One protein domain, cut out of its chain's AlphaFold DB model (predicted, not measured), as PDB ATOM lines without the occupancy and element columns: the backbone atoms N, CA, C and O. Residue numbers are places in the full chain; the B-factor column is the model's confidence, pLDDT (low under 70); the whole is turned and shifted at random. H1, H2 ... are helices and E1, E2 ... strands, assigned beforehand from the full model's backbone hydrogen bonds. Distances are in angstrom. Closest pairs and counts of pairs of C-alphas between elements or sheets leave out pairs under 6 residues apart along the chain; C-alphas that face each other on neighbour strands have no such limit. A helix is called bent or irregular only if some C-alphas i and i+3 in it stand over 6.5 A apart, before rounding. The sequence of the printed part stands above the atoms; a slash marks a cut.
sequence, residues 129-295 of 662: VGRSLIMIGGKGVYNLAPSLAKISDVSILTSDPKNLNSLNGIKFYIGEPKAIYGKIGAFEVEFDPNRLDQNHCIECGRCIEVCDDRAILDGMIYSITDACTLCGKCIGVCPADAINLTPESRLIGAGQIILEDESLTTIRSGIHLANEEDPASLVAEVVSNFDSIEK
ATOM      1  N   VAL A 129     -30.868 -22.695  23.529       91.69
ATOM      2  CA  VAL A 129     -31.503 -21.791  22.561       91.69
ATOM      3  C   VAL A 129     -31.410 -22.348  21.141       91.69
ATOM      4  O   VAL A 129     -32.245 -22.041  20.292       91.69
ATOM      5  N   GLY A 130     -30.404 -23.182  20.878       93.00
ATOM      6  CA  GLY A 130     -30.067 -23.640  19.539       93.00
ATOM      7  C   GLY A 130     -29.474 -22.525  18.676       93.00
ATOM      8  O   GLY A 130     -28.943 -21.529  19.172       93.00
ATOM      9  N   ARG A 131     -29.537 -22.723  17.358       95.62
ATOM     10  CA  ARG A 131     -28.965 -21.824  16.345       95.62
ATOM     11  C   ARG A 131     -29.976 -21.436  15.265       95.62
ATOM     12  O   ARG A 131     -29.572 -21.087  14.167       95.62
ATOM     13  N   SER A 132     -31.278 -21.511  15.531       96.19
ATOM     14  CA  SER A 132     -32.298 -21.101  14.559       96.19
ATOM     15  C   SER A 132     -32.693 -19.635  14.737       96.19
ATOM     16  O   SER A 132     -32.913 -19.169  15.858       96.19
ATOM     17  N   LEU A 133     -32.799 -18.919  13.618       96.31
ATOM     18  CA  LEU A 133     -33.186 -17.513  13.547       96.31
ATOM     19  C   LEU A 133     -34.345 -17.318  12.574       96.31
ATOM     20  O   LEU A 133     -34.289 -17.802  11.444       96.31
ATOM     21  N   ILE A 134     -35.352 -16.546  12.979       96.56
ATOM     22  CA  ILE A 134     -36.335 -15.967  12.056       96.56
ATOM     23  C   ILE A 134     -36.088 -14.463  11.955       96.56
ATOM     24  O   ILE A 134     -36.060 -13.761  12.960       96.56
ATOM     25  N   MET A 135     -35.913 -13.961  10.738       94.62
ATOM     26  CA  MET A 135     -35.768 -12.537  10.457       94.62
ATOM     27  C   MET A 135     -37.040 -12.033   9.775       94.62
ATOM     28  O   MET A 135     -37.431 -12.587   8.749       94.62
ATOM     29  N   ILE A 136     -37.698 -11.024  10.341       94.19
ATOM     30  CA  ILE A 136     -38.982 -10.501   9.861       94.19
ATOM     31  C   ILE A 136     -38.780  -9.093   9.308       94.19
ATOM     32  O   ILE A 136     -38.352  -8.201  10.040       94.19
ATOM     33  N   GLY A 137     -39.103  -8.903   8.031       90.69
ATOM     34  CA  GLY A 137     -39.030  -7.607   7.358       90.69
ATOM     35  C   GLY A 137     -38.460  -7.688   5.943       90.69
ATOM     36  O   GLY A 137     -38.387  -8.757   5.338       90.69
ATOM     37  N   GLY A 138     -38.054  -6.530   5.428       86.44
ATOM     38  CA  GLY A 138     -37.517  -6.319   4.094       86.44
ATOM     39  C   GLY A 138     -36.013  -6.033   4.070       86.44
ATOM     40  O   GLY A 138     -35.177  -6.833   4.491       86.44
ATOM     41  N   LYS A 139     -35.633  -4.890   3.491       81.31
ATOM     42  CA  LYS A 139     -34.243  -4.606   3.100       81.31
ATOM     43  C   LYS A 139     -33.269  -4.611   4.287       81.31
ATOM     44  O   LYS A 139     -32.149  -5.103   4.121       81.31
ATOM     45  N   GLY A 140     -33.678  -4.098   5.448       79.19
ATOM     46  CA  GLY A 140     -32.834  -4.021   6.641       79.19
ATOM     47  C   GLY A 140     -32.391  -5.404   7.118       79.19
ATOM     48  O   GLY A 140     -31.207  -5.634   7.376       79.19
ATOM     49  N   VAL A 141     -33.308  -6.378   7.128       85.62
ATOM     50  CA  VAL A 141     -32.996  -7.765   7.509       85.62
ATOM     51  C   VAL A 141     -32.257  -8.534   6.409       85.62
ATOM     52  O   VAL A 141     -31.377  -9.341   6.718       85.62
ATOM     53  N   TYR A 142     -32.523  -8.255   5.127       87.38
ATOM     54  CA  TYR A 142     -31.846  -8.931   4.010       87.38
ATOM     55  C   TYR A 142     -30.333  -8.688   4.002       87.38
ATOM     56  O   TYR A 142     -29.567  -9.595   3.692       87.38
ATOM     57  N   ASN A 143     -29.882  -7.491   4.380       84.56
ATOM     58  CA  ASN A 143     -28.451  -7.172   4.428       84.56
ATOM     59  C   ASN A 143     -27.703  -7.951   5.527       84.56
ATOM     60  O   ASN A 143     -26.519  -8.260   5.381       84.56
ATOM     61  N   LEU A 144     -28.390  -8.275   6.623       86.25
ATOM     62  CA  LEU A 144     -27.835  -8.984   7.779       86.25
ATOM     63  C   LEU A 144     -27.821 -10.510   7.579       86.25
ATOM     64  O   LEU A 144     -26.901 -11.192   8.045       86.25
ATOM     65  N   ALA A 145     -28.812 -11.046   6.861       88.94
ATOM     66  CA  ALA A 145     -29.060 -12.482   6.756       88.94
ATOM     67  C   ALA A 145     -27.859 -13.320   6.254       88.94
ATOM     68  O   ALA A 145     -27.554 -14.330   6.893       88.94
ATOM     69  N   PRO A 146     -27.099 -12.932   5.202       88.56
ATOM     70  CA  PRO A 146     -25.969 -13.729   4.709       88.56
ATOM     71  C   PRO A 146     -24.835 -13.914   5.719       88.56
ATOM     72  O   PRO A 146     -24.118 -14.914   5.677       88.56
ATOM     73  N   SER A 147     -24.634 -12.943   6.611       87.38
ATOM     74  CA  SER A 147     -23.596 -13.018   7.643       87.38
ATOM     75  C   SER A 147     -23.984 -14.006   8.739       87.38
ATOM     76  O   SER A 147     -23.152 -14.811   9.155       87.38
ATOM     77  N   LEU A 148     -25.253 -13.993   9.156       90.50
ATOM     78  CA  LEU A 148     -25.783 -14.886  10.188       90.50
ATOM     79  C   LEU A 148     -25.985 -16.319   9.670       90.50
ATOM     80  O   LEU A 148     -25.690 -17.273  10.390       90.50
ATOM     81  N   ALA A 149     -26.371 -16.494   8.404       91.62
ATOM     82  CA  ALA A 149     -26.575 -17.809   7.785       91.62
ATOM     83  C   ALA A 149     -25.303 -18.682   7.737       91.62
ATOM     84  O   ALA A 149     -25.382 -19.896   7.593       91.62
ATOM     85  N   LYS A 150     -24.110 -18.087   7.890       90.19
ATOM     86  CA  LYS A 150     -22.837 -18.833   7.974       90.19
ATOM     87  C   LYS A 150     -22.665 -19.600   9.286       90.19
ATOM     88  O   LYS A 150     -21.823 -20.490   9.354       90.19
ATOM     89  N   ILE A 151     -23.391 -19.205  10.329       91.50
ATOM     90  CA  ILE A 151     -23.195 -19.679  11.706       91.50
ATOM     91  C   ILE A 151     -24.501 -20.134  12.374       91.50
ATOM     92  O   ILE A 151     -24.480 -20.519  13.544       91.50
ATOM     93  N   SER A 152     -25.628 -20.064  11.659       93.12
ATOM     94  CA  SER A 152     -26.970 -20.327  12.183       93.12
ATOM     95  C   SER A 152     -27.970 -20.673  11.075       93.12
ATOM     96  O   SER A 152     -27.774 -20.306   9.916       93.12
ATOM     97  N   ASP A 153     -29.053 -21.354  11.444       94.25
ATOM     98  CA  ASP A 153     -30.162 -21.704  10.558       94.25
ATOM     99  C   ASP A 153     -31.106 -20.503  10.422       94.25
ATOM    100  O   ASP A 153     -32.024 -20.309  11.224       94.25
ATOM    101  N   VAL A 154     -30.865 -19.669   9.410       94.31
ATOM    102  CA  VAL A 154     -31.653 -18.456   9.154       94.31
ATOM    103  C   VAL A 154     -32.863 -18.768   8.275       94.31
ATOM    104  O   VAL A 154     -32.749 -19.381   7.213       94.31
ATOM    105  N   SER A 155     -34.028 -18.293   8.705       93.88
ATOM    106  CA  SER A 155     -35.237 -18.174   7.896       93.88
ATOM    107  C   SER A 155     -35.695 -16.720   7.832       93.88
ATOM    108  O   SER A 155     -35.546 -15.981   8.802       93.88
ATOM    109  N   ILE A 156     -36.289 -16.310   6.716       92.94
ATOM    110  CA  ILE A 156     -36.808 -14.952   6.516       92.94
ATOM    111  C   ILE A 156     -38.323 -15.004   6.344       92.94
ATOM    112  O   ILE A 156     -38.818 -15.833   5.588       92.94
ATOM    113  N   LEU A 157     -39.058 -14.127   7.023       92.69
ATOM    114  CA  LEU A 157     -40.484 -13.889   6.806       92.69
ATOM    115  C   LEU A 157     -40.672 -12.460   6.292       92.69
ATOM    116  O   LEU A 157     -40.249 -11.507   6.941       92.69
ATOM    117  N   THR A 158     -41.300 -12.309   5.129       89.31
ATOM    118  CA  THR A 158     -41.482 -11.001   4.492       89.31
ATOM    119  C   THR A 158     -42.810 -10.899   3.756       89.31
ATOM    120  O   THR A 158     -43.263 -11.863   3.135       89.31
ATOM    121  N   SER A 159     -43.408  -9.713   3.774       85.56
ATOM    122  CA  SER A 159     -44.531  -9.355   2.909       85.56
ATOM    123  C   SER A 159     -44.092  -8.772   1.560       85.56
ATOM    124  O   SER A 159     -44.863  -8.815   0.602       85.56
ATOM    125  N   ASP A 160     -42.843  -8.299   1.431       79.75
ATOM    126  CA  ASP A 160     -42.288  -7.763   0.180       79.75
ATOM    127  C   ASP A 160     -41.128  -8.635  -0.343       79.75
ATOM    128  O   ASP A 160     -39.970  -8.449   0.054       79.75
ATOM    129  N   PRO A 161     -41.387  -9.574  -1.275       73.38
ATOM    130  CA  PRO A 161     -40.370 -10.498  -1.778       73.38
ATOM    131  C   PRO A 161     -39.348  -9.869  -2.740       73.38
ATOM    132  O   PRO A 161     -38.536 -10.576  -3.344       73.38
ATOM    133  N   LYS A 162     -39.355  -8.546  -2.930       71.88
ATOM    134  CA  LYS A 162     -38.340  -7.866  -3.745       71.88
ATOM    135  C   LYS A 162     -36.939  -8.083  -3.164       71.88
ATOM    136  O   LYS A 162     -36.741  -8.033  -1.960       71.88
ATOM    137  N   ASN A 163     -35.939  -8.223  -4.036       67.25
ATOM    138  CA  ASN A 163     -34.512  -8.350  -3.687       67.25
ATOM    139  C   ASN A 163     -34.084  -9.649  -2.964       67.25
ATOM    140  O   ASN A 163     -32.959  -9.703  -2.475       67.25
ATOM    141  N   LEU A 164     -34.897 -10.714  -2.956       69.25
ATOM    142  CA  LEU A 164     -34.520 -12.005  -2.346       69.25
ATOM    143  C   LEU A 164     -33.354 -12.730  -3.058       69.25
ATOM    144  O   LEU A 164     -32.699 -13.586  -2.470       69.25
ATOM    145  N   ASN A 165     -33.036 -12.367  -4.303       61.50
ATOM    146  CA  ASN A 165     -32.023 -13.041  -5.129       61.50
ATOM    147  C   ASN A 165     -30.584 -12.982  -4.592       61.50
ATOM    148  O   ASN A 165     -29.732 -13.748  -5.040       61.50
ATOM    149  N   SER A 166     -30.277 -12.074  -3.664       63.16
ATOM    150  CA  SER A 166     -28.965 -12.010  -3.006       63.16
ATOM    151  C   SER A 166     -28.798 -13.048  -1.884       63.16
ATOM    152  O   SER A 166     -27.711 -13.148  -1.317       63.16
ATOM    153  N   LEU A 167     -29.840 -13.834  -1.572       70.31
ATOM    154  CA  LEU A 167     -29.947 -14.679  -0.374       70.31
ATOM    155  C   LEU A 167     -29.954 -16.186  -0.694       70.31
ATOM    156  O   LEU A 167     -30.716 -16.961  -0.116       70.31
ATOM    157  N   ASN A 168     -29.097 -16.620  -1.626       69.25
ATOM    158  CA  ASN A 168     -28.996 -18.026  -2.038       69.25
ATOM    159  C   ASN A 168     -28.772 -18.972  -0.842       69.25
ATOM    160  O   ASN A 168     -27.806 -18.822  -0.095       69.25
ATOM    161  N   GLY A 169     -29.633 -19.986  -0.713       74.81
ATOM    162  CA  GLY A 169     -29.537 -21.027   0.318       74.81
ATOM    163  C   GLY A 169     -30.228 -20.702   1.648       74.81
ATOM    164  O   GLY A 169     -30.169 -21.524   2.558       74.81
ATOM    165  N   ILE A 170     -30.894 -19.549   1.765       85.75
ATOM    166  CA  ILE A 170     -31.658 -19.155   2.958       85.75
ATOM    167  C   ILE A 170     -33.141 -19.484   2.754       85.75
ATOM    168  O   ILE A 170     -33.711 -19.211   1.698       85.75
ATOM    169  N   LYS A 171     -33.782 -20.070   3.771       87.44
ATOM    170  CA  LYS A 171     -35.215 -20.391   3.733       87.44
ATOM    171  C   LYS A 171     -36.044 -19.110   3.850       87.44
ATOM    172  O   LYS A 171     -35.771 -18.288   4.719       87.44
ATOM    173  N   PHE A 172     -37.088 -18.958   3.041       87.00
ATOM    174  CA  PHE A 172     -37.995 -17.810   3.119       87.00
ATOM    175  C   PHE A 172     -39.465 -18.232   3.209       87.00
ATOM    176  O   PHE A 172     -39.866 -19.291   2.726       87.00
ATOM    177  N   TYR A 173     -40.261 -17.370   3.829       89.00
ATOM    178  CA  TYR A 173     -41.710 -17.427   3.921       89.00
ATOM    179  C   TYR A 173     -42.256 -16.082   3.447       89.00
ATOM    180  O   TYR A 173     -41.798 -15.033   3.901       89.00
ATOM    181  N   ILE A 174     -43.218 -16.111   2.528       87.44
ATOM    182  CA  ILE A 174     -43.891 -14.898   2.059       87.44
ATOM    183  C   ILE A 174     -45.261 -14.838   2.712       87.44
ATOM    184  O   ILE A 174     -46.039 -15.789   2.583       87.44
ATOM    185  N   GLY A 175     -45.552 -13.741   3.397       89.56
ATOM    186  CA  GLY A 175     -46.810 -13.553   4.101       89.56
ATOM    187  C   GLY A 175     -46.769 -12.416   5.110       89.56
ATOM    188  O   GLY A 175     -45.707 -11.870   5.404       89.56
ATOM    189  N   GLU A 176     -47.938 -12.088   5.647       90.25
ATOM    190  CA  GLU A 176     -48.099 -11.029   6.641       90.25
ATOM    191  C   GLU A 176     -47.925 -11.602   8.055       90.25
ATOM    192  O   GLU A 176     -48.683 -12.498   8.445       90.25
ATOM    193  N   PRO A 177     -46.942 -11.137   8.848       93.38
ATOM    194  CA  PRO A 177     -46.800 -11.566  10.232       93.38
ATOM    195  C   PRO A 177     -47.984 -11.077  11.083       93.38
ATOM    196  O   PRO A 177     -48.408  -9.929  10.982       93.38
ATOM    197  N   LYS A 178     -48.498 -11.944  11.961       93.50
ATOM    198  CA  LYS A 178     -49.635 -11.657  12.851       93.50
ATOM    199  C   LYS A 178     -49.228 -11.464  14.299       93.50
ATOM    200  O   LYS A 178     -49.650 -10.506  14.938       93.50
ATOM    201  N   ALA A 179     -48.457 -12.407  14.830       92.44
ATOM    202  CA  ALA A 179     -48.102 -12.428  16.240       92.44
ATOM    203  C   ALA A 179     -46.824 -13.233  16.482       92.44
ATOM    204  O   ALA A 179     -46.488 -14.148  15.731       92.44
ATOM    205  N   ILE A 180     -46.133 -12.899  17.572       93.44
ATOM    206  CA  ILE A 180     -44.982 -13.652  18.071       93.44
ATOM    207  C   ILE A 180     -45.307 -14.179  19.464       93.44
ATOM    208  O   ILE A 180     -45.597 -13.414  20.386       93.44
ATOM    209  N   TYR A 181     -45.179 -15.488  19.627       90.81
ATOM    210  CA  TYR A 181     -45.359 -16.201  20.881       90.81
ATOM    211  C   TYR A 181     -44.043 -16.804  21.361       90.81
ATOM    212  O   TYR A 181     -43.060 -16.897  20.628       90.81
ATOM    213  N   GLY A 182     -44.030 -17.237  22.618       89.88
ATOM    214  CA  GLY A 182     -42.883 -17.925  23.196       89.88
ATOM    215  C   GLY A 182     -41.814 -16.986  23.749       89.88
ATOM    216  O   GLY A 182     -42.075 -15.818  24.076       89.88
ATOM    217  N   LYS A 183     -40.629 -17.559  23.952       91.19
ATOM    218  CA  LYS A 183     -39.496 -16.965  24.677       91.19
ATOM    219  C   LYS A 183     -38.188 -17.416  24.036       91.19
ATOM    220  O   LYS A 183     -38.190 -18.353  23.245       91.19
ATOM    221  N   ILE A 184     -37.071 -16.804  24.428       91.81
ATOM    222  CA  ILE A 184     -35.749 -17.172  23.909       91.81
ATOM    223  C   ILE A 184     -35.501 -18.683  23.999       91.81
ATOM    224  O   ILE A 184     -35.693 -19.298  25.054       91.81
ATOM    225  N   GLY A 185     -35.125 -19.261  22.858       92.25
ATOM    226  CA  GLY A 185     -34.961 -20.695  22.616       92.25
ATOM    227  C   GLY A 185     -36.198 -21.429  22.091       92.25
ATOM    228  O   GLY A 185     -36.067 -22.549  21.610       92.25
ATOM    229  N   ALA A 186     -37.384 -20.822  22.155       92.81
ATOM    230  CA  ALA A 186     -38.643 -21.420  21.719       92.81
ATOM    231  C   ALA A 186     -39.661 -20.331  21.340       92.81
ATOM    232  O   ALA A 186     -40.690 -20.170  22.004       92.81
ATOM    233  N   PHE A 187     -39.355 -19.540  20.310       94.50
ATOM    234  CA  PHE A 187     -40.321 -18.616  19.723       94.50
ATOM    235  C   PHE A 187     -41.133 -19.289  18.625       94.50
ATOM    236  O   PHE A 187     -40.613 -20.125  17.889       94.50
ATOM    237  N   GLU A 188     -42.380 -18.846  18.480       96.12
ATOM    238  CA  GLU A 188     -43.262 -19.188  17.368       96.12
ATOM    239  C   GLU A 188     -43.806 -17.903  16.745       96.12
ATOM    240  O   GLU A 188     -44.288 -17.019  17.451       96.12
ATOM    241  N   VAL A 189     -43.721 -17.795  15.423       96.44
ATOM    242  CA  VAL A 189     -44.264 -16.675  14.652       96.44
ATOM    243  C   VAL A 189     -45.482 -17.165  13.889       96.44
ATOM    244  O   VAL A 189     -45.379 -18.081  13.070       96.44
ATOM    245  N   GLU A 190     -46.626 -16.549  14.166       96.31
ATOM    246  CA  GLU A 190     -47.860 -16.727  13.410       96.31
ATOM    247  C   GLU A 190     -47.888 -15.740  12.253       96.31
ATOM    248  O   GLU A 190     -47.642 -14.547  12.441       96.31
ATOM    249  N   PHE A 191     -48.191 -16.229  11.054       94.81
ATOM    250  CA  PHE A 191     -48.306 -15.396   9.862       94.81
ATOM    251  C   PHE A 191     -49.385 -15.918   8.917       94.81
ATOM    252  O   PHE A 191     -49.683 -17.115   8.893       94.81
ATOM    253  N   ASP A 192     -49.937 -15.013   8.118       92.75
ATOM    254  CA  ASP A 192     -50.817 -15.337   7.002       92.75
ATOM    255  C   ASP A 192     -49.983 -15.546   5.741       92.75
ATOM    256  O   ASP A 192     -49.381 -14.590   5.247       92.75
ATOM    257  N   PRO A 193     -49.913 -16.776   5.202       90.62
ATOM    258  CA  PRO A 193     -49.146 -17.036   3.994       90.62
ATOM    259  C   PRO A 193     -49.668 -16.222   2.813       90.62
ATOM    260  O   PRO A 193     -50.869 -15.974   2.691       90.62
ATOM    261  N   ASN A 194     -48.780 -15.886   1.877       90.38
ATOM    262  CA  ASN A 194     -49.219 -15.387   0.584       90.38
ATOM    263  C   ASN A 194     -50.169 -16.403  -0.065       90.38
ATOM    264  O   ASN A 194     -49.991 -17.617   0.056       90.38
ATOM    265  N   ARG A 195     -51.162 -15.901  -0.804       90.62
ATOM    266  CA  ARG A 195     -52.148 -16.738  -1.506       90.62
ATOM    267  C   ARG A 195     -51.530 -17.593  -2.625       90.62
ATOM    268  O   ARG A 195     -52.230 -18.385  -3.250       90.62
ATOM    269  N   LEU A 196     -50.236 -17.424  -2.896       89.00
ATOM    270  CA  LEU A 196     -49.442 -18.217  -3.821       89.00
ATOM    271  C   LEU A 196     -48.292 -18.911  -3.066       89.00
ATOM    272  O   LEU A 196     -47.445 -18.252  -2.458       89.00
ATOM    273  N   ASP A 197     -48.270 -20.246  -3.106       83.88
ATOM    274  CA  ASP A 197     -47.233 -21.085  -2.500       83.88
ATOM    275  C   ASP A 197     -45.996 -21.162  -3.397       83.88
ATOM    276  O   ASP A 197     -46.003 -21.765  -4.472       83.88
ATOM    277  N   GLN A 198     -44.900 -20.587  -2.917       76.44
ATOM    278  CA  GLN A 198     -43.649 -20.499  -3.668       76.44
ATOM    279  C   GLN A 198     -42.922 -21.826  -3.821       76.44
ATOM    280  O   GLN A 198     -42.131 -21.974  -4.743       76.44
ATOM    281  N   ASN A 199     -43.182 -22.801  -2.948       73.56
ATOM    282  CA  ASN A 199     -42.539 -24.109  -3.072       73.56
ATOM    283  C   ASN A 199     -43.167 -24.947  -4.192       73.56
ATOM    284  O   ASN A 199     -42.528 -25.865  -4.701       73.56
ATOM    285  N   HIS A 200     -44.414 -24.637  -4.562       84.19
ATOM    286  CA  HIS A 200     -45.154 -25.325  -5.620       84.19
ATOM    287  C   HIS A 200     -45.216 -24.514  -6.919       84.19
ATOM    288  O   HIS A 200     -45.400 -25.087  -7.992       84.19
ATOM    289  N   CYS A 201     -45.065 -23.189  -6.860       85.62
ATOM    290  CA  CYS A 201     -45.077 -22.348  -8.048       85.62
ATOM    291  C   CYS A 201     -43.938 -22.713  -9.010       85.62
ATOM    292  O   CYS A 201     -42.770 -22.720  -8.641       85.62
ATOM    293  N   ILE A 202     -44.292 -22.958 -10.273       87.81
ATOM    294  CA  ILE A 202     -43.334 -23.205 -11.364       87.81
ATOM    295  C   ILE A 202     -43.127 -21.977 -12.264       87.81
ATOM    296  O   ILE A 202     -42.625 -22.111 -13.375       87.81
ATOM    297  N   GLU A 203     -43.610 -20.806 -11.833       87.69
ATOM    298  CA  GLU A 203     -43.398 -19.511 -12.500       87.69
ATOM    299  C   GLU A 203     -43.841 -19.474 -13.981       87.69
ATOM    300  O   GLU A 203     -43.245 -18.819 -14.830       87.69
ATOM    301  N   CYS A 204     -44.926 -20.176 -14.329       91.38
ATOM    302  CA  CYS A 204     -45.358 -20.338 -15.725       91.38
ATOM    303  C   CYS A 204     -46.115 -19.140 -16.336       91.38
ATOM    304  O   CYS A 204     -46.586 -19.236 -17.468       91.38
ATOM    305  N   GLY A 205     -46.327 -18.060 -15.585       89.44
ATOM    306  CA  GLY A 205     -47.011 -16.835 -16.031       89.44
ATOM    307  C   GLY A 205     -48.542 -16.887 -16.183       89.44
ATOM    308  O   GLY A 205     -49.192 -15.850 -16.120       89.44
ATOM    309  N   ARG A 206     -49.164 -18.068 -16.312       92.44
ATOM    310  CA  ARG A 206     -50.598 -18.198 -16.678       92.44
ATOM    311  C   ARG A 206     -51.578 -17.472 -15.759       92.44
ATOM    312  O   ARG A 206     -52.594 -16.957 -16.211       92.44
ATOM    313  N   CYS A 207     -51.306 -17.464 -14.456       93.25
ATOM    314  CA  CYS A 207     -52.174 -16.811 -13.478       93.25
ATOM    315  C   CYS A 207     -52.189 -15.280 -13.634       93.25
ATOM    316  O   CYS A 207     -53.224 -14.664 -13.387       93.25
ATOM    317  N   ILE A 208     -51.074 -14.689 -14.075       91.12
ATOM    318  CA  ILE A 208     -50.926 -13.246 -14.302       91.12
ATOM    319  C   ILE A 208     -51.769 -12.824 -15.508       91.12
ATOM    320  O   ILE A 208     -52.501 -11.842 -15.428       91.12
ATOM    321  N   GLU A 209     -51.738 -13.610 -16.588       91.25
ATOM    322  CA  GLU A 209     -52.490 -13.326 -17.820       91.25
ATOM    323  C   GLU A 209     -54.007 -13.246 -17.597       91.25
ATOM    324  O   GLU A 209     -54.690 -12.480 -18.273       91.25
ATOM    325  N   VAL A 210     -54.541 -14.018 -16.645       93.50
ATOM    326  CA  VAL A 210     -55.985 -14.069 -16.350       93.50
ATOM    327  C   VAL A 210     -56.425 -13.131 -15.221       93.50
ATOM    328  O   VAL A 210     -57.606 -13.120 -14.860       93.50
ATOM    329  N   CYS A 211     -55.500 -12.379 -14.616       93.12
ATOM    330  CA  CYS A 211     -55.798 -11.497 -13.491       93.12
ATOM    331  C   CYS A 211     -56.184 -10.090 -13.971       93.12
ATOM    332  O   CYS A 211     -55.327  -9.223 -14.145       93.12
ATOM    333  N   ASP A 212     -57.488  -9.843 -14.124       91.44
ATOM    334  CA  ASP A 212     -58.017  -8.539 -14.563       91.44
ATOM    335  C   ASP A 212     -57.622  -7.385 -13.628       91.44
ATOM    336  O   ASP A 212     -57.367  -6.268 -14.079       91.44
ATOM    337  N   ASP A 213     -57.523  -7.673 -12.329       89.81
ATOM    338  CA  ASP A 213     -57.172  -6.700 -11.290       89.81
ATOM    339  C   ASP A 213     -55.659  -6.429 -11.207       89.81
ATOM    340  O   ASP A 213     -55.225  -5.611 -10.399       89.81
ATOM    341  N   ARG A 214     -54.836  -7.132 -12.008       87.75
ATOM    342  CA  ARG A 214     -53.360  -7.079 -11.962       87.75
ATOM    343  C   ARG A 214     -52.793  -7.266 -10.550       87.75
ATOM    344  O   ARG A 214     -51.765  -6.702 -10.189       87.75
ATOM    345  N   ALA A 215     -53.480  -8.075  -9.750       88.62
ATOM    346  CA  ALA A 215     -53.143  -8.304  -8.356       88.62
ATOM    347  C   ALA A 215     -52.006  -9.320  -8.158       88.62
ATOM    348  O   ALA A 215     -51.519  -9.459  -7.035       88.62
ATOM    349  N   ILE A 216     -51.607 -10.034  -9.215       87.44
ATOM    350  CA  ILE A 216     -50.482 -10.975  -9.203       87.44
ATOM    351  C   ILE A 216     -49.259 -10.260  -9.769       87.44
ATOM    352  O   ILE A 216     -49.255  -9.890 -10.941       87.44
ATOM    353  N   LEU A 217     -48.243 -10.053  -8.932       81.56
ATOM    354  CA  LEU A 217     -47.012  -9.375  -9.329       81.56
ATOM    355  C   LEU A 217     -46.094 -10.334 -10.091       81.56
ATOM    356  O   LEU A 217     -45.744 -11.403  -9.583       81.56
ATOM    357  N   ASP A 218     -45.662  -9.913 -11.277       71.19
ATOM    358  CA  ASP A 218     -44.663 -10.566 -12.124       71.19
ATOM    359  C   ASP A 218     -43.240 -10.214 -11.657       71.19
ATOM    360  O   ASP A 218     -42.424  -9.625 -12.363       71.19
ATOM    361  N   GLY A 219     -42.952 -10.547 -10.398       65.81
ATOM    362  CA  GLY A 219     -41.618 -10.437  -9.817       65.81
ATOM    363  C   GLY A 219     -40.753 -11.674 -10.069       65.81
ATOM    364  O   GLY A 219     -41.172 -12.637 -10.706       65.81
ATOM    365  N   MET A 220     -39.551 -11.674  -9.484       60.84
ATOM    366  CA  MET A 220     -38.676 -12.861  -9.428       60.84
ATOM    367  C   MET A 220     -39.291 -13.996  -8.598       60.84
ATOM    368  O   MET A 220     -38.888 -15.137  -8.740       60.84
ATOM    369  N   ILE A 221     -40.270 -13.665  -7.754       71.81
ATOM    370  CA  ILE A 221     -41.154 -14.601  -7.071       71.81
ATOM    371  C   ILE A 221     -42.581 -14.069  -7.245       71.81
ATOM    372  O   ILE A 221     -42.850 -12.903  -6.933       71.81
ATOM    373  N   TYR A 222     -43.490 -14.891  -7.772       84.25
ATOM    374  CA  TYR A 222     -44.874 -14.470  -8.008       84.25
ATOM    375  C   TYR A 222     -45.611 -14.325  -6.684       84.25
ATOM    376  O   TYR A 222     -45.595 -15.235  -5.870       84.25
ATOM    377  N   SER A 223     -46.311 -13.219  -6.461       85.25
ATOM    378  CA  SER A 223     -47.090 -13.022  -5.232       85.25
ATOM    379  C   SER A 223     -48.436 -12.392  -5.540       85.25
ATOM    380  O   SER A 223     -48.568 -11.587  -6.464       85.25
ATOM    381  N   ILE A 224     -49.453 -12.784  -4.775       86.94
ATOM    382  CA  ILE A 224     -50.784 -12.184  -4.855       86.94
ATOM    383  C   ILE A 224     -50.874 -11.102  -3.786       86.94
ATOM    384  O   ILE A 224     -50.659 -11.378  -2.608       86.94
ATOM    385  N   THR A 225     -51.184  -9.886  -4.215       86.06
ATOM    386  CA  THR A 225     -51.318  -8.700  -3.362       86.06
ATOM    387  C   THR A 225     -52.751  -8.518  -2.865       86.06
ATOM    388  O   THR A 225     -53.692  -9.163  -3.347       86.06
ATOM    389  N   ASP A 226     -52.939  -7.560  -1.961       84.69
ATOM    390  CA  ASP A 226     -54.254  -7.171  -1.444       84.69
ATOM    391  C   ASP A 226     -55.189  -6.554  -2.493       84.69
ATOM    392  O   ASP A 226     -56.390  -6.451  -2.255       84.69
ATOM    393  N   ALA A 227     -54.689  -6.222  -3.689       86.62
ATOM    394  CA  ALA A 227     -55.527  -5.806  -4.815       86.62
ATOM    395  C   ALA A 227     -56.427  -6.941  -5.355       86.62
ATOM    396  O   ALA A 227     -57.323  -6.698  -6.160       86.62
ATOM    397  N   CYS A 228     -56.197  -8.194  -4.950       89.88
ATOM    398  CA  CYS A 228     -56.938  -9.348  -5.451       89.88
ATOM    399  C   CYS A 228     -58.374  -9.390  -4.904       89.88
ATOM    400  O   CYS A 228     -58.593  -9.527  -3.701       89.88
ATOM    401  N   THR A 229     -59.349  -9.397  -5.817       91.25
ATOM    402  CA  THR A 229     -60.799  -9.441  -5.542       91.25
ATOM    403  C   THR A 229     -61.345 -10.828  -5.180       91.25
ATOM    404  O   THR A 229     -62.551 -11.001  -5.026       91.25
ATOM    405  N   LEU A 230     -60.472 -11.835  -5.055       90.62
ATOM    406  CA  LEU A 230     -60.820 -13.237  -4.778       90.62
ATOM    407  C   LEU A 230     -61.725 -13.897  -5.843       90.62
ATOM    408  O   LEU A 230     -62.449 -14.845  -5.552       90.62
ATOM    409  N   CYS A 231     -61.658 -13.448  -7.101       93.19
ATOM    410  CA  CYS A 231     -62.509 -13.957  -8.185       93.19
ATOM    411  C   CYS A 231     -62.227 -15.413  -8.625       93.19
ATOM    412  O   CYS A 231     -63.011 -15.985  -9.380       93.19
ATOM    413  N   GLY A 232     -61.108 -16.016  -8.203       91.56
ATOM    414  CA  GLY A 232     -60.796 -17.436  -8.432       91.56
ATOM    415  C   GLY A 232     -60.244 -17.813  -9.813       91.56
ATOM    416  O   GLY A 232     -59.819 -18.951  -9.996       91.56
ATOM    417  N   LYS A 233     -60.182 -16.887 -10.780       93.06
ATOM    418  CA  LYS A 233     -59.751 -17.181 -12.168       93.06
ATOM    419  C   LYS A 233     -58.359 -17.816 -12.262       93.06
ATOM    420  O   LYS A 233     -58.139 -18.710 -13.074       93.06
ATOM    421  N   CYS A 234     -57.433 -17.374 -11.415       93.88
ATOM    422  CA  CYS A 234     -56.058 -17.862 -11.383       93.88
ATOM    423  C   CYS A 234     -55.932 -19.323 -10.912       93.88
ATOM    424  O   CYS A 234     -55.041 -20.023 -11.391       93.88
ATOM    425  N   ILE A 235     -56.833 -19.801 -10.040       92.50
ATOM    426  CA  ILE A 235     -56.824 -21.183  -9.527       92.50
ATOM    427  C   ILE A 235     -56.989 -22.166 -10.690       92.50
ATOM    428  O   ILE A 235     -56.198 -23.089 -10.845       92.50
ATOM    429  N   GLY A 236     -57.965 -21.917 -11.570       89.25
ATOM    430  CA  GLY A 236     -58.286 -22.820 -12.680       89.25
ATOM    431  C   GLY A 236     -57.201 -22.940 -13.756       89.25
ATOM    432  O   GLY A 236     -57.238 -23.880 -14.547       89.25
ATOM    433  N   VAL A 237     -56.238 -22.012 -13.803       93.12
ATOM    434  CA  VAL A 237     -55.147 -22.022 -14.795       93.12
ATOM    435  C   VAL A 237     -53.790 -22.411 -14.211       93.12
ATOM    436  O   VAL A 237     -52.837 -22.559 -14.982       93.12
ATOM    437  N   CYS A 238     -53.678 -22.574 -12.886       93.12
ATOM    438  CA  CYS A 238     -52.424 -22.924 -12.227       93.12
ATOM    439  C   CYS A 238     -52.120 -24.422 -12.411       93.12
ATOM    440  O   CYS A 238     -52.786 -25.261 -11.810       93.12
ATOM    441  N   PRO A 239     -51.103 -24.799 -13.209       91.25
ATOM    442  CA  PRO A 239     -50.810 -26.209 -13.478       91.25
ATOM    443  C   PRO A 239     -50.156 -26.934 -12.293       91.25
ATOM    444  O   PRO A 239     -50.060 -28.155 -12.316       91.25
ATOM    445  N   ALA A 240     -49.675 -26.186 -11.299       91.69
ATOM    446  CA  ALA A 240     -48.966 -26.708 -10.135       91.69
ATOM    447  C   ALA A 240     -49.799 -26.646  -8.843       91.69
ATOM    448  O   ALA A 240     -49.263 -26.907  -7.773       91.69
ATOM    449  N   ASP A 241     -51.078 -26.263  -8.946       90.62
ATOM    450  CA  ASP A 241     -52.000 -26.112  -7.809       90.62
ATOM    451  C   ASP A 241     -51.434 -25.241  -6.665       90.62
ATOM    452  O   ASP A 241     -51.641 -25.475  -5.480       90.62
ATOM    453  N   ALA A 242     -50.669 -24.212  -7.038       89.50
ATOM    454  CA  ALA A 242     -49.915 -23.380  -6.104       89.50
ATOM    455  C   ALA A 242     -50.729 -22.210  -5.521       89.50
ATOM    456  O   ALA A 242     -50.164 -21.370  -4.827       89.50
ATOM    457  N   ILE A 243     -52.025 -22.083  -5.833       90.44
ATOM    458  CA  ILE A 243     -52.830 -20.904  -5.476       90.44
ATOM    459  C   ILE A 243     -53.932 -21.289  -4.492       90.44
ATOM    460  O   ILE A 243     -54.865 -22.005  -4.845       90.44
ATOM    461  N   ASN A 244     -53.875 -20.719  -3.289       90.12
ATOM    462  CA  ASN A 244     -54.922 -20.803  -2.281       90.12
ATOM    463  C   ASN A 244     -55.355 -19.386  -1.883       90.12
ATOM    464  O   ASN A 244     -54.606 -18.660  -1.240       90.12
ATOM    465  N   LEU A 245     -56.574 -18.989  -2.253       88.88
ATOM    466  CA  LEU A 245     -57.088 -17.642  -1.984       88.88
ATOM    467  C   LEU A 245     -57.463 -17.391  -0.515       88.88
ATOM    468  O   LEU A 245     -57.592 -16.234  -0.121       88.88
ATOM    469  N   THR A 246     -57.611 -18.448   0.284       86.69
ATOM    470  CA  THR A 246     -57.940 -18.383   1.714       86.69
ATOM    471  C   THR A 246     -56.978 -19.273   2.507       86.69
ATOM    472  O   THR A 246     -57.390 -20.316   3.024       86.69
ATOM    473  N   PRO A 247     -55.678 -18.931   2.554       85.50
ATOM    474  CA  PRO A 247     -54.717 -19.714   3.308       85.50
ATOM    475  C   PRO A 247     -54.995 -19.568   4.807       85.50
ATOM    476  O   PRO A 247     -55.249 -18.472   5.302       85.50
ATOM    477  N   GLU A 248     -54.949 -20.684   5.530       90.44
ATOM    478  CA  GLU A 248     -54.954 -20.665   6.992       90.44
ATOM    479  C   GLU A 248     -53.609 -20.142   7.512       90.44
ATOM    480  O   GLU A 248     -52.560 -20.357   6.890       90.44
ATOM    481  N   SER A 249     -53.642 -19.468   8.664       93.00
ATOM    482  CA  SER A 249     -52.437 -18.981   9.334       93.00
ATOM    483  C   SER A 249     -51.495 -20.140   9.667       93.00
ATOM    484  O   SER A 249     -51.925 -21.236  10.033       93.00
ATOM    485  N   ARG A 250     -50.189 -19.907   9.528       93.50
ATOM    486  CA  ARG A 250     -49.138 -20.897   9.797       93.50
ATOM    487  C   ARG A 250     -48.255 -20.444  10.952       93.50
ATOM    488  O   ARG A 250     -48.095 -19.249  11.183       93.50
ATOM    489  N   LEU A 251     -47.646 -21.416  11.631       95.75
ATOM    490  CA  LEU A 251     -46.651 -21.201  12.681       95.75
ATOM    491  C   LEU A 251     -45.269 -21.651  12.206       95.75
ATOM    492  O   LEU A 251     -45.118 -22.745  11.656       95.75
ATOM    493  N   ILE A 252     -44.257 -20.818  12.440       95.25
ATOM    494  CA  ILE A 252     -42.840 -21.146  12.230       95.25
ATOM    495  C   ILE A 252     -42.052 -20.866  13.508       95.25
ATOM    496  O   ILE A 252     -42.296 -19.867  14.177       95.25
ATOM    497  N   GLY A 253     -41.120 -21.754  13.857       95.44
ATOM    498  CA  GLY A 253     -40.380 -21.680  15.118       95.44
ATOM    499  C   GLY A 253     -38.900 -21.348  14.948       95.44
ATOM    500  O   GLY A 253     -38.272 -21.790  13.984       95.44
ATOM    501  N   ALA A 254     -38.337 -20.609  15.905       96.44
ATOM    502  CA  ALA A 254     -36.900 -20.348  16.006       96.44
ATOM    503  C   ALA A 254     -36.454 -20.070  17.446       96.44
ATOM    504  O   ALA A 254     -37.258 -19.730  18.314       96.44
ATOM    505  N   GLY A 255     -35.152 -20.191  17.700       94.25
ATOM    506  CA  GLY A 255     -34.557 -19.856  18.991       94.25
ATOM    507  C   GLY A 255     -34.522 -18.349  19.256       94.25
ATOM    508  O   GLY A 255     -34.657 -17.922  20.402       94.25
ATOM    509  N   GLN A 256     -34.369 -17.542  18.205       96.06
ATOM    510  CA  GLN A 256     -34.285 -16.082  18.277       96.06
ATOM    511  C   GLN A 256     -34.956 -15.419  17.060       96.06
ATOM    512  O   GLN A 256     -35.118 -16.049  16.010       96.06
ATOM    513  N   ILE A 257     -35.335 -14.144  17.198       95.88
ATOM    514  CA  ILE A 257     -36.009 -13.345  16.166       95.88
ATOM    515  C   ILE A 257     -35.278 -12.014  15.952       95.88
ATOM    516  O   ILE A 257     -34.864 -11.379  16.918       95.88
ATOM    517  N   ILE A 258     -35.153 -11.572  14.699       95.25
ATOM    518  CA  ILE A 258     -34.704 -10.217  14.340       95.25
ATOM    519  C   ILE A 258     -35.833  -9.527  13.572       95.25
ATOM    520  O   ILE A 258     -36.318 -10.073  12.585       95.25
ATOM    521  N   LEU A 259     -36.249  -8.346  14.014       93.44
ATOM    522  CA  LEU A 259     -37.314  -7.540  13.415       93.44
ATOM    523  C   LEU A 259     -36.727  -6.323  12.703       93.44
ATOM    524  O   LEU A 259     -35.750  -5.758  13.180       93.44
ATOM    525  N   GLU A 260     -37.326  -5.885  11.601       90.00
ATOM    526  CA  GLU A 260     -36.992  -4.591  10.986       90.00
ATOM    527  C   GLU A 260     -37.595  -3.401  11.758       90.00
ATOM    528  O   GLU A 260     -36.967  -2.348  11.842       90.00
ATOM    529  N   ASP A 261     -38.769  -3.584  12.375       85.31
ATOM    530  CA  ASP A 261     -39.446  -2.586  13.208       85.31
ATOM    531  C   ASP A 261     -40.211  -3.221  14.393       85.31
ATOM    532  O   ASP A 261     -40.400  -4.437  14.464       85.31
ATOM    533  N   GLU A 262     -40.648  -2.393  15.347       84.75
ATOM    534  CA  GLU A 262     -41.336  -2.827  16.578       84.75
ATOM    535  C   GLU A 262     -42.872  -2.906  16.448       84.75
ATOM    536  O   GLU A 262     -43.578  -3.002  17.454       84.75
ATOM    537  N   SER A 263     -43.434  -2.851  15.235       85.56
ATOM    538  CA  SER A 263     -44.896  -2.851  15.043       85.56
ATOM    539  C   SER A 263     -45.564  -4.147  15.506       85.56
ATOM    540  O   SER A 263     -46.696  -4.123  15.993       85.56
ATOM    541  N   LEU A 264     -44.860  -5.275  15.382       84.31
ATOM    542  CA  LEU A 264     -45.379  -6.608  15.683       84.31
ATOM    543  C   LEU A 264     -45.285  -6.963  17.173       84.31
ATOM    544  O   LEU A 264     -46.150  -7.650  17.718       84.31
ATOM    545  N   THR A 265     -44.207  -6.547  17.836       86.00
ATOM    546  CA  THR A 265     -43.967  -6.809  19.258       86.00
ATOM    547  C   THR A 265     -42.850  -5.915  19.791       86.00
ATOM    548  O   THR A 265     -42.050  -5.375  19.033       86.00
ATOM    549  N   THR A 266     -42.767  -5.802  21.113       84.31
ATOM    550  CA  THR A 266     -41.698  -5.067  21.792       84.31
ATOM    551  C   THR A 266     -40.411  -5.884  21.850       84.31
ATOM    552  O   THR A 266     -40.446  -7.096  22.092       84.31
ATOM    553  N   ILE A 267     -39.273  -5.200  21.749       87.25
ATOM    554  CA  ILE A 267     -37.945  -5.791  21.944       87.25
ATOM    555  C   ILE A 267     -37.819  -6.381  23.352       87.25
ATOM    556  O   ILE A 267     -38.181  -5.759  24.351       87.25
ATOM    557  N   ARG A 268     -37.328  -7.620  23.429       87.69
ATOM    558  CA  ARG A 268     -37.129  -8.377  24.675       87.69
ATOM    559  C   ARG A 268     -36.109  -9.486  24.451       87.69
ATOM    560  O   ARG A 268     -35.754  -9.763  23.317       87.69
ATOM    561  N   SER A 269     -35.670 -10.158  25.515       86.88
ATOM    562  CA  SER A 269     -34.665 -11.233  25.441       86.88
ATOM    563  C   SER A 269     -34.958 -12.230  24.302       86.88
ATOM    564  O   SER A 269     -35.965 -12.941  24.343       86.88
ATOM    565  N   GLY A 270     -34.088 -12.248  23.285       90.06
ATOM    566  CA  GLY A 270     -34.171 -13.113  22.102       90.06
ATOM    567  C   GLY A 270     -34.951 -12.554  20.906       90.06
ATOM    568  O   GLY A 270     -34.976 -13.211  19.867       90.06
ATOM    569  N   ILE A 271     -35.559 -11.372  21.033       92.56
ATOM    570  CA  ILE A 271     -36.182 -10.599  19.952       92.56
ATOM    571  C   ILE A 271     -35.399  -9.298  19.802       92.56
ATOM    572  O   ILE A 271     -35.392  -8.475  20.713       92.56
ATOM    573  N   HIS A 272     -34.774  -9.111  18.648       92.81
ATOM    574  CA  HIS A 272     -33.841  -8.018  18.389       92.81
ATOM    575  C   HIS A 272     -34.362  -7.086  17.301       92.81
ATOM    576  O   HIS A 272     -35.081  -7.533  16.410       92.81
ATOM    577  N   LEU A 273     -33.958  -5.815  17.332       91.56
ATOM    578  CA  LEU A 273     -34.235  -4.861  16.257       91.56
ATOM    579  C   LEU A 273     -33.041  -4.796  15.300       91.56
ATOM    580  O   LEU A 273     -31.896  -4.663  15.737       91.56
ATOM    581  N   ALA A 274     -33.296  -4.873  13.998       88.19
ATOM    582  CA  ALA A 274     -32.292  -4.670  12.971       88.19
ATOM    583  C   ALA A 274     -31.745  -3.241  13.078       88.19
ATOM    584  O   ALA A 274     -32.483  -2.266  12.962       88.19
ATOM    585  N   ASN A 275     -30.440  -3.119  13.309       79.25
ATOM    586  CA  ASN A 275     -29.766  -1.834  13.430       79.25
ATOM    587  C   ASN A 275     -28.782  -1.658  12.268       79.25
ATOM    588  O   ASN A 275     -27.763  -2.348  12.208       79.25
ATOM    589  N   GLU A 276     -29.089  -0.740  11.348       75.94
ATOM    590  CA  GLU A 276     -28.203  -0.422  10.221       75.94
ATOM    591  C   GLU A 276     -26.992   0.434  10.635       75.94
ATOM    592  O   GLU A 276     -25.962   0.386   9.964       75.94
ATOM    593  N   GLU A 277     -27.079   1.188  11.739       82.00
ATOM    594  CA  GLU A 277     -25.987   2.042  12.227       82.00
ATOM    595  C   GLU A 277     -24.890   1.234  12.934       82.00
ATOM    596  O   GLU A 277     -23.708   1.564  12.823       82.00
ATOM    597  N   ASP A 278     -25.271   0.162  13.638       82.88
ATOM    598  CA  ASP A 278     -24.344  -0.728  14.347       82.88
ATOM    599  C   ASP A 278     -24.733  -2.217  14.222       82.88
ATOM    600  O   ASP A 278     -25.149  -2.864  15.192       82.88
ATOM    601  N   PRO A 279     -24.578  -2.804  13.022       84.00
ATOM    602  CA  PRO A 279     -24.901  -4.209  12.786       84.00
ATOM    603  C   PRO A 279     -23.966  -5.166  13.539       84.00
ATOM    604  O   PRO A 279     -24.331  -6.311  13.799       84.00
ATOM    605  N   ALA A 280     -22.754  -4.725  13.901       86.31
ATOM    606  CA  ALA A 280     -21.773  -5.564  14.583       86.31
ATOM    607  C   ALA A 280     -22.199  -5.877  16.022       86.31
ATOM    608  O   ALA A 280     -22.120  -7.035  16.436       86.31
ATOM    609  N   SER A 281     -22.688  -4.874  16.758       85.94
ATOM    610  CA  SER A 281     -23.205  -5.073  18.117       85.94
ATOM    611  C   SER A 281     -24.421  -5.997  18.137       85.94
ATOM    612  O   SER A 281     -24.467  -6.916  18.953       85.94
ATOM    613  N   LEU A 282     -25.352  -5.826  17.191       89.12
ATOM    614  CA  LEU A 282     -26.508  -6.716  17.038       89.12
ATOM    615  C   LEU A 282     -26.077  -8.167  16.784       89.12
ATOM    616  O   LEU A 282     -26.555  -9.089  17.442       89.12
ATOM    617  N   VAL A 283     -25.154  -8.386  15.843       89.62
ATOM    618  CA  VAL A 283     -24.645  -9.735  15.548       89.62
ATOM    619  C   VAL A 283     -23.967 -10.338  16.776       89.62
ATOM    620  O   VAL A 283     -24.201 -11.506  17.076       89.62
ATOM    621  N   ALA A 284     -23.160  -9.567  17.508       89.88
ATOM    622  CA  ALA A 284     -22.514 -10.044  18.728       89.88
ATOM    623  C   ALA A 284     -23.540 -10.472  19.791       89.88
ATOM    624  O   ALA A 284     -23.381 -11.533  20.393       89.88
ATOM    625  N   GLU A 285     -24.609  -9.694  19.977       89.00
ATOM    626  CA  GLU A 285     -25.699 -10.018  20.901       89.00
ATOM    627  C   GLU A 285     -26.424 -11.310  20.496       89.00
ATOM    628  O   GLU A 285     -26.523 -12.242  21.297       89.00
ATOM    629  N   VAL A 286     -26.847 -11.426  19.235       91.56
ATOM    630  CA  VAL A 286     -27.523 -12.625  18.707       91.56
ATOM    631  C   VAL A 286     -26.647 -13.871  18.853       91.56
ATOM    632  O   VAL A 286     -27.121 -14.922  19.292       91.56
ATOM    633  N   VAL A 287     -25.361 -13.758  18.513       92.38
ATOM    634  CA  VAL A 287     -24.402 -14.867  18.596       92.38
ATOM    635  C   VAL A 287     -24.130 -15.266  20.041       92.38
ATOM    636  O   VAL A 287     -24.002 -16.456  20.319       92.38
ATOM    637  N   SER A 288     -24.089 -14.304  20.968       90.62
ATOM    638  CA  SER A 288     -23.884 -14.583  22.395       90.62
ATOM    639  C   SER A 288     -24.999 -15.430  23.017       90.62
ATOM    640  O   SER A 288     -24.777 -16.086  24.030       90.62
ATOM    641  N   ASN A 289     -26.168 -15.463  22.375       91.62
ATOM    642  CA  ASN A 289     -27.321 -16.249  22.796       91.62
ATOM    643  C   ASN A 289     -27.397 -17.642  22.144       91.62
ATOM    644  O   ASN A 289     -28.300 -18.406  22.482       91.62
ATOM    645  N   PHE A 290     -26.521 -17.981  21.189       93.06
ATOM    646  CA  PHE A 290     -26.554 -19.289  20.530       93.06
ATOM    647  C   PHE A 290     -26.158 -20.437  21.455       93.06
ATOM    648  O   PHE A 290     -25.441 -20.268  22.437       93.06
ATOM    649  N   ASP A 291     -26.602 -21.636  21.076       92.75
ATOM    650  CA  ASP A 291     -26.403 -22.895  21.793       92.75
ATOM    651  C   ASP A 291     -27.076 -22.897  23.160       92.75
ATOM    652  O   ASP A 291     -28.175 -23.434  23.298       92.75
ATOM    653  N   SER A 292     -26.453 -22.293  24.166       90.31
ATOM    654  CA  SER A 292     -27.034 -22.194  25.494       90.31
ATOM    655  C   SER A 292     -26.695 -20.882  26.167       90.31
ATOM    656  O   SER A 292     -25.539 -20.468  26.183       90.31
ATOM    657  N   ILE A 293     -27.697 -20.309  26.820       90.25
ATOM    658  CA  ILE A 293     -27.519 -19.178  27.721       90.25
ATOM    659  C   ILE A 293     -27.341 -19.738  29.116       90.25
ATOM    660  O   ILE A 293     -28.200 -20.482  29.589       90.25
ATOM    661  N   GLU A 294     -26.253 -19.347  29.765       89.94
ATOM    662  CA  GLU A 294     -26.043 -19.528  31.193       89.94
ATOM    663  C   GLU A 294     -25.962 -18.150  31.842       89.94
ATOM    664  O   GLU A 294     -25.172 -17.299  31.425       89.94
ATOM    665  N   LYS A 295     -26.807 -17.908  32.845       89.62
ATOM    666  CA  LYS A 295     -26.774 -16.651  33.591       89.62
ATOM    667  C   LYS A 295     -27.141 -16.850  35.058       89.62
ATOM    668  O   LYS A 295     -27.748 -17.866  35.405       89.62
TER     669      LYS A 295
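AT A GLANCE: This is residues 129 to 295 of the 662 residues of the protein "Iron-sulfur cluster-binding protein" of Candidatus Syntrophoarchaeum caldarius (UniProt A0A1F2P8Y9). A seven-stranded sheet folds back on itself into two leaves, E5 and E4 facing E2, E1, E6 and E7 across the hinge strand E3; helices H1 and H3 cover the larger leaf on the side away from the smaller one. Beyond one end of this body is a head built mostly of loops, within residues 194 to 249, which holds the four-residue helix H2, while the last strand, E8, lies at the opposite end of the long axis. The printed part has 167 residues with three named helices and eight named strands, in the order E1 H1 E2 E3 E4 H2 E5 E6 E7 H3 E8, and the mixed sheet runs E5 E4 E3 E2 E1 E6 E7. The class is mixed, helices and strands, with 73 of the 167 residues in named elements, under half. The whole is compact, with a radius of gyration of the C-alphas of 17.2 A, and only just a rod, spanning 57 by 28 by 24 A.

HOW THE PARTS SIT: E1, residues 132 to 136, is an inner strand of the strongly twisted sheet. H1, residues 139 to 148, is on the sheet at a height of 8.8 A, over E1 and only just not over E6, residues 256 to 259; it runs along E1, at 0 degrees on the local plane. Its closest C-alphas to E1 are those of Val 141 and Met 135, 6.3 A apart. E2, residues 153 to 158, is parallel to E1 at 18 degrees, with N 135 and O 155 2.8 A apart. E1, H1 and E2 form a strand-helix-strand unit, two parallel neighbour strands with a helix between, and its crossover is right-handed. E3, residues 171 to 183, bends by 115 degrees at residue 175. Its residues 171 to 174 pair with E2, parallel, with N 173 and O 156 2.7 A apart; its residues 175 to 183 pair with E4, residues 186 to 193, antiparallel, with N 178 and O 190 2.8 A apart. E3 and E4 are a hairpin. H2, residues 206 to 209, is not on the sheet. E5, residues 250 to 254, is an edge strand, antiparallel to E4 at 148 degrees, with N 189 and O 252 2.8 A apart. E6 is parallel to E1 at 16 degrees, with N 136 and O 258 2.8 A apart. E7, residues 271 to 273, is the other edge strand, parallel to E6, with N 259 and O 272 2.8 A apart. In this folded sheet, one sheet bent back on itself, the closest C-alphas of E4 and E6 are those of Phe 187 and Gln 256, 6.7 A apart. H3, residues 279 to 288, is on the sheet at a height of 10.1 A, over E6 and only just over E7, on which 3 of its C-alphas fall. H1 and H3 are close but not clearly touching, with the C-alphas of Leu 144 and Pro 279 7.5 A apart, at a steep tilt of 49 degrees. E8, residues 291 to 295, pairs with no named strand. Every O i to N i+4 pair is within hydrogen-bond range in H3, and 3 of 6 in H1; H2 is too short for such a pair, and its one O i to N i+3 pair is within range.

IN THESE COORDINATES: E1 begins at C-alpha 132, (-32.298, -21.101, 14.559). H1 is 15.1 A long and irregular, with C-alphas 143 and 146 7.0 A apart. E2 measures 16.7 A, E3 21.6 A, E4 21.1 A and H3 14.2 A. H2 begins at C-alpha 206, (-50.598, -18.198, -16.678). E8 ends at C-alpha 295, (-26.774, -16.651, 33.591).

THE WHOLE: The C-alphas farthest apart are those of Asp 212 and Lys 295, 58.0 A. The printed part has no cut. The long links are E2 to E3, E4 to H2, H2 to E5, with 40 residues, and E6 to E7. Within the link from H2 to E5, residues 216 to 217 pair antiparallel with residues 223 to 224. The mean pLDDT of the printed part is 88.1; residues 163 to 166, 168 and 219 to 220 are under 70.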